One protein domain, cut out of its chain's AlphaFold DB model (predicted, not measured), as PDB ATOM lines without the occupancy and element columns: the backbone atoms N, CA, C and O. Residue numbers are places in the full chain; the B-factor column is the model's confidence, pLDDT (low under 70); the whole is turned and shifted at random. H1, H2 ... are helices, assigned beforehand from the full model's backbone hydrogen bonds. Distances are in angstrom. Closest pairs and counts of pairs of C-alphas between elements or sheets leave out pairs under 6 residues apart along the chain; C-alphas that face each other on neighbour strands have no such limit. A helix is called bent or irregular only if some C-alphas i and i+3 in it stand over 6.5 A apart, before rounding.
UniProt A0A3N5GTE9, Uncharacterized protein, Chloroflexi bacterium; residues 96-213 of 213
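Overview. This is residues 96 to 213 of the 213 residues of an uncharacterized protein of Chloroflexi bacterium (UniProt A0A3N5GTE9). This is a long, slim helical hairpin, H3 and H4 running opposite ways, with H1 near the stretch of H4 that reaches past the first residue of H3, and with residues 205 to 213 sticking out as a tail. The printed part has 118 residues with four named helices, in the order H1, H2, H3, H4, and no named strand; the class is all helix. It is extended, with a radius of gyration of the C-alphas of 22.3 A, and it is a rod spanning 86 by 22 by 20 A.

Along the chain. Find C-alpha 97 at (355.270, 313.758, 356.462); from there H1, residues 97 to 110, runs 19.5 A. Next comes the short H2, residues 114 to 118. At C-alpha 127, (359.955, 323.085, 336.460), H3 begins and runs to residue 157, over 45.5 A; it is neither bent nor irregular, but only just: C-alphas 139 and 142 are 6.3 A apart. H4, residues 166 to 204, runs 57.8 A and ends at (362.248, 323.229, 362.004).

Arrangement. Look at Cys 139 and Ala 175, whose C-alphas, 5.2 A apart, are the closest of H3 and H4. These two helices touch and form a hairpin, at a shallow tilt of 26 degrees, opposite ways. H1 and H4 are near each other, with 8 pairs of C-alphas within 10 A. H1 is apart from H3, and H2 is only just apart from H4, their closest C-alphas being 8.3 A apart. In H1, H2 and H4 every O i to N i+4 pair is within hydrogen-bond range; in H3, 25 of 27 are.

Size, cuts and confidence. The C-alphas of Thr 157 and Ala 213, the two farthest apart, are 87.3 A apart. Without residues 205 to 213, which stand free, the body spans 66 by 22 by 18 A. The printed part has no cut; the link from H1 to H2 is tight, and those from H2 to H3 and from H3 to H4 are short. The mean pLDDT of the printed part is 79.2; look for values under 70 in 22 residues, among them 203 to 213.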
ATOM      1  N   ASP A  96     356.769 316.258 359.610       66.50
ATOM      2  CA  ASP A  96     357.777 315.603 358.804       66.50
ATOM      3  C   ASP A  96     357.200 314.685 357.715       66.50
ATOM      4  O   ASP A  96     357.973 314.057 357.001       66.50
ATOM      5  N   LYS A  97     355.878 314.595 357.518       72.81
ATOM      6  CA  LYS A  97     355.270 313.758 356.462       72.81
ATOM      7  C   LYS A  97     355.646 314.259 355.063       72.81
ATOM      8  O   LYS A  97     356.044 313.467 354.204       72.81
ATOM      9  N   GLU A  98     355.630 315.577 354.838       67.38
ATOM     10  CA  GLU A  98     356.173 316.171 353.605       67.38
ATOM     11  C   GLU A  98     357.689 315.963 353.493       67.38
ATOM     12  O   GLU A  98     358.196 315.640 352.413       67.38
ATOM     13  N   THR A  99     358.416 316.111 354.601       68.62
ATOM     14  CA  THR A  99     359.869 315.916 354.655       68.62
ATOM     15  C   THR A  99     360.255 314.473 354.334       68.62
ATOM     16  O   THR A  99     361.163 314.245 353.536       68.62
ATOM     17  N   LYS A 100     359.541 313.489 354.891       75.88
ATOM     18  CA  LYS A 100     359.680 312.053 354.621       75.88
ATOM     19  C   LYS A 100     359.388 311.764 353.162       75.88
ATOM     20  O   LYS A 100     360.238 311.176 352.508       75.88
ATOM     21  N   ARG A 101     358.281 312.273 352.608       74.19
ATOM     22  CA  ARG A 101     357.955 312.091 351.185       74.19
ATOM     23  C   ARG A 101     359.046 312.669 350.277       74.19
ATOM     24  O   ARG A 101     359.432 312.040 349.294       74.19
ATOM     25  N   ARG A 102     359.609 313.836 350.619       67.19
ATOM     26  CA  ARG A 102     360.767 314.405 349.903       67.19
ATOM     27  C   ARG A 102     362.022 313.551 350.064       67.19
ATOM     28  O   ARG A 102     362.704 313.305 349.071       67.19
ATOM     29  N   LYS A 103     362.331 313.077 351.274       74.50
ATOM     30  CA  LYS A 103     363.473 312.188 351.551       74.50
ATOM     31  C   LYS A 103     363.348 310.877 350.781       74.50
ATOM     32  O   LYS A 103     364.314 310.465 350.147       74.50
ATOM     33  N   GLU A 104     362.172 310.267 350.757       80.88
ATOM     34  CA  GLU A 104     361.874 309.062 349.985       80.88
ATOM     35  C   GLU A 104     362.120 309.291 348.492       80.88
ATOM     36  O   GLU A 104     362.896 308.548 347.890       80.88
ATOM     37  N   MET A 105     361.596 310.378 347.914       70.88
ATOM     38  CA  MET A 105     361.870 310.723 346.514       70.88
ATOM     39  C   MET A 105     363.364 310.964 346.243       70.88
ATOM     40  O   MET A 105     363.894 310.478 345.243       70.88
ATOM     41  N   LEU A 106     364.081 311.653 347.139       71.88
ATOM     42  CA  LEU A 106     365.532 311.854 347.023       71.88
ATOM     43  C   LEU A 106     366.300 310.531 347.120       71.88
ATOM     44  O   LEU A 106     367.262 310.314 346.383       71.88
ATOM     45  N   THR A 107     365.880 309.611 347.989       78.00
ATOM     46  CA  THR A 107     366.505 308.287 348.089       78.00
ATOM     47  C   THR A 107     366.225 307.429 346.857       78.00
ATOM     48  O   THR A 107     367.124 306.732 346.385       78.00
ATOM     49  N   GLN A 108     365.033 307.533 346.266       78.12
ATOM     50  CA  GLN A 108     364.699 306.889 344.999       78.12
ATOM     51  C   GLN A 108     365.532 307.469 343.847       78.12
ATOM     52  O   GLN A 108     366.074 306.716 343.031       78.12
ATOM     53  N   TYR A 109     365.739 308.791 343.837       69.62
ATOM     54  CA  TYR A 109     366.677 309.444 342.928       69.62
ATOM     55  C   TYR A 109     368.112 308.962 343.163       69.62
ATOM     56  O   TYR A 109     368.836 308.681 342.209       69.62
ATOM     57  N   ARG A 110     368.532 308.766 344.422       74.25
ATOM     58  CA  ARG A 110     369.860 308.237 344.779       74.25
ATOM     59  C   ARG A 110     370.076 306.790 344.301       74.25
ATOM     60  O   ARG A 110     371.210 306.430 343.984       74.25
ATOM     61  N   LYS A 111     369.010 306.000 344.179       81.56
ATOM     62  CA  LYS A 111     369.044 304.612 343.689       81.56
ATOM     63  C   LYS A 111     368.999 304.480 342.163       81.56
ATOM     64  O   LYS A 111     369.138 303.377 341.648       81.56
ATOM     65  N   THR A 112     368.807 305.565 341.412       79.00
ATOM     66  CA  THR A 112     368.703 305.471 339.949       79.00
ATOM     67  C   THR A 112     370.059 305.156 339.302       79.00
ATOM     68  O   THR A 112     371.058 305.812 339.604       79.00
ATOM     69  N   ASN A 113     370.082 304.182 338.383       88.50
ATOM     70  CA  ASN A 113     371.283 303.750 337.657       88.50
ATOM     71  C   ASN A 113     372.041 304.919 337.005       88.50
ATOM     72  O   ASN A 113     371.435 305.843 336.452       88.50
ATOM     73  N   ALA A 114     373.376 304.835 337.001       83.25
ATOM     74  CA  ALA A 114     374.257 305.859 336.437       83.25
ATOM     75  C   ALA A 114     373.929 306.183 334.970       83.25
ATOM     76  O   ALA A 114     373.958 307.350 334.588       83.25
ATOM     77  N   PHE A 115     373.528 305.177 334.185       83.12
ATOM     78  CA  PHE A 115     373.077 305.345 332.801       83.12
ATOM     79  C   PHE A 115     371.811 306.207 332.689       83.12
ATOM     80  O   PHE A 115     371.779 307.170 331.926       83.12
ATOM     81  N   ARG A 116     370.788 305.935 333.515       84.06
ATOM     82  CA  ARG A 116     369.558 306.748 333.542       84.06
ATOM     83  C   ARG A 116     369.850 308.194 333.925       84.06
ATOM     84  O   ARG A 116     369.282 309.108 333.341       84.06
ATOM     85  N   ARG A 117     370.773 308.415 334.862       81.75
ATOM     86  CA  ARG A 117     371.225 309.768 335.212       81.75
ATOM     87  C   ARG A 117     372.036 310.429 334.107       81.75
ATOM     88  O   ARG A 117     371.973 311.645 333.975       81.75
ATOM     89  N   PHE A 118     372.819 309.656 333.357       81.44
ATOM     90  CA  PHE A 118     373.660 310.175 332.284       81.44
ATOM     91  C   PHE A 118     372.810 310.789 331.171       81.44
ATOM     92  O   PHE A 118     373.083 311.908 330.752       81.44
ATOM     93  N   PHE A 119     371.767 310.073 330.758       83.44
ATOM     94  CA  PHE A 119     370.833 310.483 329.709       83.44
ATOM     95  C   PHE A 119     369.640 311.294 330.223       83.44
ATOM     96  O   PHE A 119     368.683 311.497 329.479       83.44
ATOM     97  N   LEU A 120     369.674 311.722 331.494       85.25
ATOM     98  CA  LEU A 120     368.591 312.488 332.122       85.25
ATOM     99  C   LEU A 120     367.211 311.801 331.962       85.25
ATOM    100  O   LEU A 120     366.177 312.448 331.918       85.25
ATOM    101  N   LEU A 121     367.182 310.461 331.943       85.44
ATOM    102  CA  LEU A 121     365.983 309.612 331.784       85.44
ATOM    103  C   LEU A 121     365.108 309.547 333.054       85.44
ATOM    104  O   LEU A 121     364.399 308.568 333.284       85.44
ATOM    105  N   TYR A 122     365.206 310.533 333.940       82.25
ATOM    106  CA  TYR A 122     364.397 310.622 335.155       82.25
ATOM    107  C   TYR A 122     363.398 311.773 335.034       82.25
ATOM    108  O   TYR A 122     363.587 312.680 334.237       82.25
ATOM    109  N   SER A 123     362.325 311.748 335.823       81.75
ATOM    110  CA  SER A 123     361.377 312.865 335.856       81.75
ATOM    111  C   SER A 123     361.892 313.932 336.827       81.75
ATOM    112  O   SER A 123     362.049 313.624 338.015       81.75
ATOM    113  N   PRO A 124     362.219 315.155 336.372       82.12
ATOM    114  CA  PRO A 124     362.635 316.211 337.277       82.12
ATOM    115  C   PRO A 124     361.442 316.672 338.126       82.12
ATOM    116  O   PRO A 124     360.342 316.893 337.624       82.12
ATOM    117  N   TYR A 125     361.673 316.846 339.429       73.88
ATOM    118  CA  TYR A 125     360.635 317.274 340.379       73.88
ATOM    119  C   TYR A 125     360.217 318.739 340.180       73.88
ATOM    120  O   TYR A 125     359.086 319.116 340.469       73.88
ATOM    121  N   ASN A 126     361.129 319.565 339.657       75.12
ATOM    122  CA  ASN A 126     360.932 321.002 339.523       75.12
ATOM    123  C   ASN A 126     360.831 321.448 338.066       75.12
ATOM    124  O   ASN A 126     361.500 320.878 337.199       75.12
ATOM    125  N   PRO A 127     360.089 322.537 337.804       79.50
ATOM    126  CA  PRO A 127     359.955 323.085 336.460       79.50
ATOM    127  C   PRO A 127     361.300 323.574 335.893       79.50
ATOM    128  O   PRO A 127     361.548 323.427 334.701       79.50
ATOM    129  N   SER A 128     362.227 324.044 336.738       79.19
ATOM    130  CA  SER A 128     363.587 324.388 336.299       79.19
ATOM    131  C   SER A 128     364.373 323.161 335.826       79.19
ATOM    132  O   SER A 128     365.119 323.240 334.857       79.19
ATOM    133  N   GLY A 129     364.173 322.001 336.460       83.25
ATOM    134  CA  GLY A 129     364.760 320.739 336.012       83.25
ATOM    135  C   GLY A 129     364.213 320.304 334.650       83.25
ATOM    136  O   GLY A 129     364.985 319.857 333.803       83.25
ATOM    137  N   TRP A 130     362.913 320.510 334.410       86.31
ATOM    138  CA  TRP A 130     362.297 320.291 333.098       86.31
ATOM    139  C   TRP A 130     362.928 321.162 332.015       86.31
ATOM    140  O   TRP A 130     363.253 320.653 330.948       86.31
ATOM    141  N   PHE A 131     363.185 322.437 332.308       86.56
ATOM    142  CA  PHE A 131     363.845 323.340 331.366       86.56
ATOM    143  C   PHE A 131     365.226 322.821 330.927       86.56
ATOM    144  O   PHE A 131     365.509 322.736 329.730       86.56
ATOM    145  N   TYR A 132     366.063 322.389 331.876       86.12
ATOM    146  CA  TYR A 132     367.371 321.808 331.553       86.12
ATOM    147  C   TYR A 132     367.266 320.476 330.801       86.12
ATOM    148  O   TYR A 132     368.093 320.211 329.930       86.12
ATOM    149  N   HIS A 133     366.255 319.650 331.093       87.06
ATOM    150  CA  HIS A 133     365.990 318.428 330.325       87.06
ATOM    151  C   HIS A 133     365.651 318.748 328.871       87.06
ATOM    152  O   HIS A 133     366.233 318.157 327.966       87.06
ATOM    153  N   THR A 134     364.751 319.702 328.633       88.94
ATOM    154  CA  THR A 134     364.366 320.099 327.276       88.94
ATOM    155  C   THR A 134     365.565 320.627 326.493       88.94
ATOM    156  O   THR A 134     365.774 320.206 325.358       88.94
ATOM    157  N   LEU A 135     366.393 321.480 327.106       87.25
ATOM    158  CA  LEU A 135     367.620 321.977 326.476       87.25
ATOM    159  C   LEU A 135     368.618 320.857 326.173       87.25
ATOM    160  O   LEU A 135     369.193 320.824 325.089       87.25
ATOM    161  N   PHE A 136     368.788 319.901 327.088       89.56
ATOM    162  CA  PHE A 136     369.633 318.737 326.846       89.56
ATOM    163  C   PHE A 136     369.146 317.923 325.636       89.56
ATOM    164  O   PHE A 136     369.938 317.618 324.747       89.56
ATOM    165  N   TYR A 137     367.848 317.617 325.548       88.38
ATOM    166  CA  TYR A 137     367.304 316.861 324.416       88.38
ATOM    167  C   TYR A 137     367.349 317.641 323.096       88.38
ATOM    168  O   TYR A 137     367.628 317.039 322.060       88.38
ATOM    169  N   MET A 138     367.171 318.965 323.132       88.31
ATOM    170  CA  MET A 138     367.384 319.842 321.974       88.31
ATOM    171  C   MET A 138     368.818 319.743 321.430       88.31
ATOM    172  O   MET A 138     369.004 319.806 320.221       88.31
ATOM    173  N   CYS A 139     369.826 319.541 322.289       87.75
ATOM    174  CA  CYS A 139     371.213 319.331 321.857       87.75
ATOM    175  C   CYS A 139     371.498 317.894 321.393       87.75
ATOM    176  O   CYS A 139     372.284 317.687 320.472       87.75
ATOM    177  N   VAL A 140     370.871 316.893 322.012       87.50
ATOM    178  CA  VAL A 140     371.095 315.476 321.671       87.50
ATOM    179  C   VAL A 140     370.425 315.085 320.351       87.50
ATOM    180  O   VAL A 140     370.956 314.254 319.615       87.50
ATOM    181  N   LEU A 141     369.281 315.681 320.016       87.69
ATOM    182  CA  LEU A 141     368.541 315.370 318.793       87.69
ATOM    183  C   LEU A 141     369.348 315.604 317.497       87.69
ATOM    184  O   LEU A 141     369.434 314.670 316.700       87.69
ATOM    185  N   PRO A 142     370.002 316.762 317.265       82.44
ATOM    186  CA  PRO A 142     370.834 316.956 316.076       82.44
ATOM    187  C   PRO A 142     372.051 316.021 316.044       82.44
ATOM    188  O   PRO A 142     372.450 315.596 314.963       82.44
ATOM    189  N   LEU A 143     372.599 315.624 317.203       86.81
ATOM    190  CA  LEU A 143     373.650 314.602 317.265       86.81
ATOM    191  C   LEU A 143     373.141 313.240 316.779       86.81
ATOM    192  O   LEU A 143     373.827 312.577 316.007       86.81
ATOM    193  N   LEU A 144     371.933 312.835 317.183       88.00
ATOM    194  CA  LEU A 144     371.314 311.598 316.702       88.00
ATOM    195  C   LEU A 144     371.062 311.634 315.192       88.00
ATOM    196  O   LEU A 144     371.330 310.645 314.514       88.00
ATOM    197  N   VAL A 145     370.601 312.770 314.662       85.88
ATOM    198  CA  VAL A 145     370.410 312.956 313.215       85.88
ATOM    199  C   VAL A 145     371.746 312.865 312.474       85.88
ATOM    200  O   VAL A 145     371.834 312.147 311.481       85.88
ATOM    201  N   ALA A 146     372.801 313.513 312.976       84.12
ATOM    202  CA  ALA A 146     374.135 313.452 312.380       84.12
ATOM    203  C   ALA A 146     374.704 312.024 312.382       84.12
ATOM    204  O   ALA A 146     375.207 311.555 311.362       84.12
ATOM    205  N   ILE A 147     374.568 311.297 313.496       87.81
ATOM    206  CA  ILE A 147     374.972 309.886 313.589       87.81
ATOM    207  C   ILE A 147     374.173 309.038 312.592       87.81
ATOM    208  O   ILE A 147     374.758 308.239 311.863       87.81
ATOM    209  N   GLY A 148     372.853 309.230 312.522       89.56
ATOM    210  CA  GLY A 148     371.988 308.526 311.576       89.56
ATOM    211  C   GLY A 148     372.385 308.778 310.121       89.56
ATOM    212  O   GLY A 148     372.444 307.834 309.337       89.56
ATOM    213  N   TYR A 149     372.732 310.019 309.779       86.25
ATOM    214  CA  TYR A 149     373.225 310.390 308.454       86.25
ATOM    215  C   TYR A 149     374.551 309.696 308.111       86.25
ATOM    216  O   TYR A 149     374.679 309.120 307.032       86.25
ATOM    217  N   ILE A 150     375.510 309.677 309.046       85.69
ATOM    218  CA  ILE A 150     376.798 308.982 308.870       85.69
ATOM    219  C   ILE A 150     376.571 307.486 308.623       85.69
ATOM    220  O   ILE A 150     377.148 306.920 307.695       85.69
ATOM    221  N   VAL A 151     375.706 306.848 309.418       90.00
ATOM    222  CA  VAL A 151     375.377 305.422 309.267       90.00
ATOM    223  C   VAL A 151     374.687 305.155 307.930       90.00
ATOM    224  O   VAL A 151     375.076 304.229 307.223       90.00
ATOM    225  N   TYR A 152     373.694 305.968 307.560       89.00
ATOM    226  CA  TYR A 152     372.984 305.847 306.286       89.00
ATOM    227  C   TYR A 152     373.948 305.920 305.096       89.00
ATOM    228  O   TYR A 152     373.923 305.061 304.213       89.00
ATOM    229  N   HIS A 153     374.841 306.909 305.104       85.56
ATOM    230  CA  HIS A 153     375.814 307.091 304.037       85.56
ATOM    231  C   HIS A 153     376.838 305.950 304.000       85.56
ATOM    232  O   HIS A 153     377.151 305.443 302.925       85.56
ATOM    233  N   TYR A 154     377.314 305.494 305.162       86.50
ATOM    234  CA  TYR A 154     378.209 304.341 305.262       86.50
ATOM    235  C   TYR A 154     377.594 303.078 304.642       86.50
ATOM    236  O   TYR A 154     378.263 302.359 303.900       86.50
ATOM    237  N   VAL A 155     376.308 302.825 304.904       92.06
ATOM    238  CA  VAL A 155     375.588 301.676 304.338       92.06
ATOM    239  C   VAL A 155     375.496 301.770 302.813       92.06
ATOM    240  O   VAL A 155     375.669 300.753 302.141       92.06
ATOM    241  N   GLN A 156     375.263 302.965 302.260       92.19
ATOM    242  CA  GLN A 156     375.194 303.151 300.809       92.19
ATOM    243  C   GLN A 156     376.552 303.005 300.117       92.19
ATOM    244  O   GLN A 156     376.658 302.279 299.131       92.19
ATOM    245  N   THR A 157     377.585 303.699 300.596       89.19
ATOM    246  CA  THR A 157     378.851 303.796 299.855       89.19
ATOM    247  C   THR A 157     379.854 302.710 300.221       89.19
ATOM    248  O   THR A 157     380.814 302.507 299.482       89.19
ATOM    249  N   LYS A 158     379.666 302.018 301.357       88.75
ATOM    250  CA  LYS A 158     380.631 301.079 301.967       88.75
ATOM    251  C   LYS A 158     382.025 301.675 302.208       88.75
ATOM    252  O   LYS A 158     382.956 300.947 302.548       88.75
ATOM    253  N   ALA A 159     382.181 302.987 302.056       83.81
ATOM    254  CA  ALA A 159     383.416 303.700 302.318       83.81
ATOM    255  C   ALA A 159     383.376 304.240 303.751       83.81
ATOM    256  O   ALA A 159     382.449 304.950 304.132       83.81
ATOM    257  N   TRP A 160     384.383 303.889 304.551       71.50
ATOM    258  CA  TRP A 160     384.492 304.329 305.949       71.50
ATOM    259  C   TRP A 160     385.042 305.763 306.073       71.50
ATOM    260  O   TRP A 160     384.783 306.449 307.057       71.50
ATOM    261  N   LEU A 161     385.769 306.229 305.051       67.56
ATOM    262  CA  LEU A 161     386.345 307.573 304.952       67.56
ATOM    263  C   LEU A 161     385.422 308.463 304.119       67.56
ATOM    264  O   LEU A 161     385.610 308.633 302.918       67.56
ATOM    265  N   ILE A 162     384.383 308.980 304.762       66.00
ATOM    266  CA  ILE A 162     383.534 310.016 304.177       66.00
ATOM    267  C   ILE A 162     384.178 311.365 304.504       66.00
ATOM    268  O   ILE A 162     384.497 311.627 305.666       66.00
ATOM    269  N   GLU A 163     384.337 312.229 303.499       78.56
ATOM    270  CA  GLU A 163     384.568 313.661 303.708       78.56
ATOM    271  C   GLU A 163     383.307 314.252 304.349       78.56
ATOM    272  O   GLU A 163     382.400 314.736 303.677       78.56
ATOM    273  N   VAL A 164     383.191 314.124 305.672       79.00
ATOM    274  CA  VAL A 164     382.121 314.782 306.422       79.00
ATOM    275  C   VAL A 164     382.347 316.285 306.271       79.00
ATOM    276  O   VAL A 164     383.424 316.762 306.646       79.00
ATOM    277  N   PRO A 165     381.370 317.049 305.748       83.56
ATOM    278  CA  PRO A 165     381.528 318.489 305.620       83.56
ATOM    279  C   PRO A 165     381.865 319.094 306.984       83.56
ATOM    280  O   PRO A 165     381.212 318.783 307.986       83.56
ATOM    281  N   GLN A 166     382.898 319.940 307.031       85.06
ATOM    282  CA  GLN A 166     383.449 320.474 308.285       85.06
ATOM    283  C   GLN A 166     382.387 321.173 309.149       85.06
ATOM    284  O   GLN A 166     382.448 321.127 310.374       85.06
ATOM    285  N   GLU A 167     381.372 321.755 308.517       83.12
ATOM    286  CA  GLU A 167     380.232 322.401 309.169       83.12
ATOM    287  C   GLU A 167     379.494 321.463 310.137       83.12
ATOM    288  O   GLU A 167     379.222 321.839 311.279       83.12
ATOM    289  N   TYR A 168     379.247 320.209 309.742       82.62
ATOM    290  CA  TYR A 168     378.584 319.229 310.606       82.62
ATOM    291  C   TYR A 168     379.455 318.826 311.795       82.62
ATOM    292  O   TYR A 168     378.927 318.577 312.880       82.62
ATOM    293  N   LEU A 169     380.781 318.803 311.623       82.94
ATOM    294  CA  LEU A 169     381.712 318.537 312.719       82.94
ATOM    295  C   LEU A 169     381.674 319.663 313.756       82.94
ATOM    296  O   LEU A 169     381.602 319.376 314.950       82.94
ATOM    297  N   PHE A 170     381.650 320.929 313.325       86.12
ATOM    298  CA  PHE A 170     381.532 322.066 314.242       86.12
ATOM    299  C   PHE A 170     380.193 322.076 314.985       86.12
ATOM    300  O   PHE A 170     380.173 322.290 316.199       86.12
ATOM    301  N   ILE A 171     379.087 321.786 314.293       84.00
ATOM    302  CA  ILE A 171     377.758 321.680 314.914       84.00
ATOM    303  C   ILE A 171     377.734 320.544 315.942       84.00
ATOM    304  O   ILE A 171     377.278 320.745 317.069       84.00
ATOM    305  N   ALA A 172     378.263 319.366 315.594       83.88
ATOM    306  CA  ALA A 172     378.329 318.228 316.503       83.88
ATOM    307  C   ALA A 172     379.190 318.540 317.737       83.88
ATOM    308  O   ALA A 172     378.782 318.272 318.867       83.88
ATOM    309  N   LEU A 173     380.351 319.164 317.543       88.75
ATOM    310  CA  LEU A 173     381.251 319.540 318.631       88.75
ATOM    311  C   LEU A 173     380.600 320.581 319.554       88.75
ATOM    312  O   LEU A 173     380.626 320.420 320.776       88.75
ATOM    313  N   GLY A 174     379.930 321.588 318.988       87.88
ATOM    314  CA  GLY A 174     379.134 322.554 319.745       87.88
ATOM    315  C   GLY A 174     378.028 321.877 320.557       87.88
ATOM    316  O   GLY A 174     377.919 322.105 321.762       87.88
ATOM    317  N   ALA A 175     377.256 320.979 319.940       87.44
ATOM    318  CA  ALA A 175     376.191 320.235 320.612       87.44
ATOM    319  C   ALA A 175     376.715 319.364 321.767       87.44
ATOM    320  O   ALA A 175     376.072 319.290 322.819       87.44
ATOM    321  N   ILE A 176     377.895 318.751 321.621       88.44
ATOM    322  CA  ILE A 176     378.558 317.995 322.694       88.44
ATOM    323  C   ILE A 176     378.933 318.927 323.852       88.44
ATOM    324  O   ILE A 176     378.603 318.626 325.002       88.44
ATOM    325  N   ILE A 177     379.563 320.071 323.568       90.38
ATOM    326  CA  ILE A 177     379.947 321.054 324.594       90.38
ATOM    327  C   ILE A 177     378.707 321.551 325.349       90.38
ATOM    328  O   ILE A 177     378.674 321.496 326.580       90.38
ATOM    329  N   PHE A 178     377.656 321.962 324.636       88.06
ATOM    330  CA  PHE A 178     376.408 322.412 325.256       88.06
ATOM    331  C   PHE A 178     375.739 321.309 326.083       88.06
ATOM    332  O   PHE A 178     375.291 321.571 327.200       88.06
ATOM    333  N   SER A 179     375.743 320.061 325.608       86.56
ATOM    334  CA  SER A 179     375.210 318.920 326.365       86.56
ATOM    335  C   SER A 179     375.952 318.709 327.689       86.56
ATOM    336  O   SER A 179     375.326 318.419 328.714       86.56
ATOM    337  N   ILE A 180     377.278 318.889 327.705       87.62
ATOM    338  CA  ILE A 180     378.095 318.812 328.925       87.62
ATOM    339  C   ILE A 180     377.750 319.963 329.879       87.62
ATOM    340  O   ILE A 180     377.553 319.720 331.073       87.62
ATOM    341  N   ILE A 181     377.627 321.190 329.365       86.62
ATOM    342  CA  ILE A 181     377.276 322.377 330.161       86.62
ATOM    343  C   ILE A 181     375.886 322.218 330.785       86.62
ATOM    344  O   ILE A 181     375.743 322.353 332.001       86.62
ATOM    345  N   PHE A 182     374.866 321.865 329.998       86.44
ATOM    346  CA  PHE A 182     373.500 321.698 330.504       86.44
ATOM    347  C   PHE A 182     373.383 320.559 331.505       86.44
ATOM    348  O   PHE A 182     372.685 320.684 332.511       86.44
ATOM    349  N   ARG A 183     374.129 319.475 331.302       85.81
ATOM    350  CA  ARG A 183     374.243 318.410 332.297       85.81
ATOM    351  C   ARG A 183     374.840 318.923 333.609       85.81
ATOM    352  O   ARG A 183     374.390 318.519 334.684       85.81
ATOM    353  N   TRP A 184     375.864 319.771 333.544       85.69
ATOM    354  CA  TRP A 184     376.498 320.336 334.734       85.69
ATOM    355  C   TRP A 184     375.550 321.293 335.471       85.69
ATOM    356  O   TRP A 184     375.364 321.154 336.680       85.69
ATOM    357  N   LEU A 185     374.856 322.163 334.733       83.69
ATOM    358  CA  LEU A 185     373.823 323.061 335.261       83.69
ATOM    359  C   LEU A 185     372.649 322.297 335.886       83.69
ATOM    360  O   LEU A 185     372.243 322.605 337.005       83.69
ATOM    361  N   GLY A 186     372.157 321.243 335.229       81.62
ATOM    362  CA  GLY A 186     371.090 320.394 335.761       81.62
ATOM    363  C   GLY A 186     371.482 319.713 337.077       81.62
ATOM    364  O   GLY A 186     370.679 319.629 338.006       81.62
ATOM    365  N   ARG A 187     372.749 319.292 337.211       81.19
ATOM    366  CA  ARG A 187     373.286 318.777 338.483       81.19
ATOM    367  C   ARG A 187     373.396 319.859 339.555       81.19
ATOM    368  O   ARG A 187     373.117 319.566 340.714       81.19
ATOM    369  N   GLY A 188     373.802 321.072 339.186       80.69
ATOM    370  CA  GLY A 188     373.863 322.218 340.097       80.69
ATOM    371  C   GLY A 188     372.490 322.563 340.670       80.69
ATOM    372  O   GLY A 188     372.332 322.628 341.887       80.69
ATOM    373  N   ALA A 189     371.474 322.651 339.809       77.75
ATOM    374  CA  ALA A 189     370.094 322.913 340.213       77.75
ATOM    375  C   ALA A 189     369.543 321.834 341.164       77.75
ATOM    376  O   ALA A 189     368.840 322.146 342.124       77.75
ATOM    377  N   ALA A 190     369.895 320.562 340.937       75.38
ATOM    378  CA  ALA A 190     369.527 319.475 341.844       75.38
ATOM    379  C   ALA A 190     370.199 319.609 343.225       75.38
ATOM    380  O   ALA A 190     369.541 319.420 344.246       75.38
ATOM    381  N   LYS A 191     371.487 319.980 343.273       79.75
ATOM    382  CA  LYS A 191     372.220 320.179 344.536       79.75
ATOM    383  C   LYS A 191     371.686 321.350 345.354       79.75
ATOM    384  O   LYS A 191     371.542 321.221 346.564       79.75
ATOM    385  N   GLU A 192     371.356 322.465 344.709       77.94
ATOM    386  CA  GLU A 192     370.822 323.636 345.410       77.94
ATOM    387  C   GLU A 192     369.515 323.305 346.151       77.94
ATOM    388  O   GLU A 192     369.263 323.788 347.254       77.94
ATOM    389  N   LEU A 193     368.696 322.418 345.584       68.75
ATOM    390  CA  LEU A 193     367.481 321.930 346.231       68.75
ATOM    391  C   LEU A 193     367.772 321.039 347.428       68.75
ATOM    392  O   LEU A 193     367.109 321.183 348.454       68.75
ATOM    393  N   GLU A 194     368.755 320.145 347.315       74.38
ATOM    394  CA  GLU A 194     369.200 319.338 348.452       74.38
ATOM    395  C   GLU A 194     369.695 320.234 349.594       74.38
ATOM    396  O   GLU A 194     369.356 320.001 350.754       74.38
ATOM    397  N   GLU A 195     370.437 321.298 349.284       81.56
ATOM    398  CA  GLU A 195     370.914 322.256 350.283       81.56
ATOM    399  C   GLU A 195     369.782 323.077 350.904       81.56
ATOM    400  O   GLU A 195     369.734 323.229 352.128       81.56
ATOM    401  N   ARG A 196     368.839 323.578 350.097       76.19
ATOM    402  CA  ARG A 196     367.653 324.283 350.607       76.19
ATOM    403  C   ARG A 196     366.825 323.366 351.505       76.19
ATOM    404  O   ARG A 196     366.426 323.796 352.583       76.19
ATOM    405  N   ALA A 197     366.622 322.108 351.113       68.75
ATOM    406  CA  ALA A 197     365.916 321.121 351.925       68.75
ATOM    407  C   ALA A 197     366.618 320.880 353.272       68.75
ATOM    408  O   ALA A 197     365.967 320.944 354.310       68.75
ATOM    409  N   ARG A 198     367.951 320.716 353.285       75.31
ATOM    410  CA  ARG A 198     368.723 320.584 354.537       75.31
ATOM    411  C   ARG A 198     368.602 321.808 355.446       75.31
ATOM    412  O   ARG A 198     368.496 321.655 356.658       75.31
ATOM    413  N   LYS A 199     368.614 323.021 354.880       78.81
ATOM    414  CA  LYS A 199     368.458 324.264 355.658       78.81
ATOM    415  C   LYS A 199     367.063 324.395 356.277       78.81
ATOM    416  O   LYS A 199     366.947 324.967 357.357       78.81
ATOM    417  N   PHE A 200     366.020 323.884 355.620       67.62
ATOM    418  CA  PHE A 200     364.673 323.838 356.197       67.62
ATOM    419  C   PHE A 200     364.583 322.835 357.353       67.62
ATOM    420  O   PHE A 200     364.095 323.229 358.406       67.62
ATOM    421  N   ASP A 201     365.150 321.629 357.208       66.94
ATOM    422  CA  ASP A 201     365.224 320.633 358.297       66.94
ATOM    423  C   ASP A 201     365.935 321.192 359.543       66.94
ATOM    424  O   ASP A 201     365.518 320.954 360.671       66.94
ATOM    425  N   GLN A 202     367.000 321.985 359.365       72.75
ATOM    426  CA  GLN A 202     367.694 322.617 360.495       72.75
ATOM    427  C   GLN A 202     366.867 323.715 361.181       72.75
ATOM    428  O   GLN A 202     367.001 323.916 362.386       72.75
ATOM    429  N   LYS A 203     366.016 324.434 360.436       65.19
ATOM    430  CA  LYS A 203     365.187 325.526 360.972       65.19
ATOM    431  C   LYS A 203     363.875 325.062 361.605       65.19
ATOM    432  O   LYS A 203     363.276 325.853 362.324       65.19
ATOM    433  N   THR A 204     363.425 323.835 361.352       59.62
ATOM    434  CA  THR A 204     362.248 323.229 362.004       59.62
ATOM    435  C   THR A 204     362.597 322.448 363.274       59.62
ATOM    436  O   THR A 204     361.697 322.070 364.019       59.62
ATOM    437  N   LEU A 205     363.889 322.287 363.583       54.94
ATOM    438  CA  LEU A 205     364.390 321.694 364.828       54.94
ATOM    439  C   LEU A 205     364.632 322.645 366.034       54.94
ATOM    440  O   LEU A 205     365.266 322.189 366.991       54.94
ATOM    441  N   PRO A 206     364.188 323.919 366.107       56.19
ATOM    442  CA  PRO A 206     364.416 324.699 367.308       56.19
ATOM    443  C   PRO A 206     363.368 324.316 368.365       56.19
ATOM    444  O   PRO A 206     362.171 324.317 368.096       56.19
ATOM    445  N   LEU A 207     363.849 324.063 369.588       54.38
ATOM    446  CA  LEU A 207     363.109 324.094 370.866       54.38
ATOM    447  C   LEU A 207     362.550 322.788 371.462       54.38
ATOM    448  O   LEU A 207     361.806 322.870 372.434       54.38
ATOM    449  N   ARG A 208     362.962 321.581 371.043       51.50
ATOM    450  CA  ARG A 208     362.682 320.373 371.870       51.50
ATOM    451  C   ARG A 208     363.700 320.125 372.999       51.50
ATOM    452  O   ARG A 208     363.562 319.160 373.736       51.50
ATOM    453  N   GLY A 209     364.710 320.989 373.144       54.88
ATOM    454  CA  GLY A 209     365.816 320.823 374.101       54.88
ATOM    455  C   GLY A 209     365.884 321.829 375.258       54.88
ATOM    456  O   GLY A 209     366.870 321.811 375.980       54.88
ATOM    457  N   MET A 210     364.895 322.715 375.438       55.66
ATOM    458  CA  MET A 210     364.902 323.749 376.499       55.66
ATOM    459  C   MET A 210     363.764 323.589 377.523       55.66
ATOM    460  O   MET A 210     363.282 324.565 378.083       55.66
ATOM    461  N   SER A 211     363.326 322.357 377.783       55.72
ATOM    462  CA  SER A 211     362.442 322.041 378.910       55.72
ATOM    463  C   SER A 211     363.118 320.957 379.734       55.72
ATOM    464  O   SER A 211     362.950 319.787 379.408       55.72
ATOM    465  N   ASN A 212     363.964 321.369 380.683       58.09
ATOM    466  CA  ASN A 212     364.338 320.690 381.935       58.09
ATOM    467  C   ASN A 212     365.591 321.386 382.498       58.09
ATOM    468  O   ASN A 212     366.707 320.883 382.374       58.09
ATOM    469  N   ALA A 213     365.389 322.571 383.068       56.22
ATOM    470  CA  ALA A 213     366.261 323.183 384.061       56.22
ATOM    471  C   ALA A 213     365.359 323.853 385.098       56.22
ATOM    472  O   ALA A 213     364.357 324.468 384.660       56.22
TER     473      ALA A 213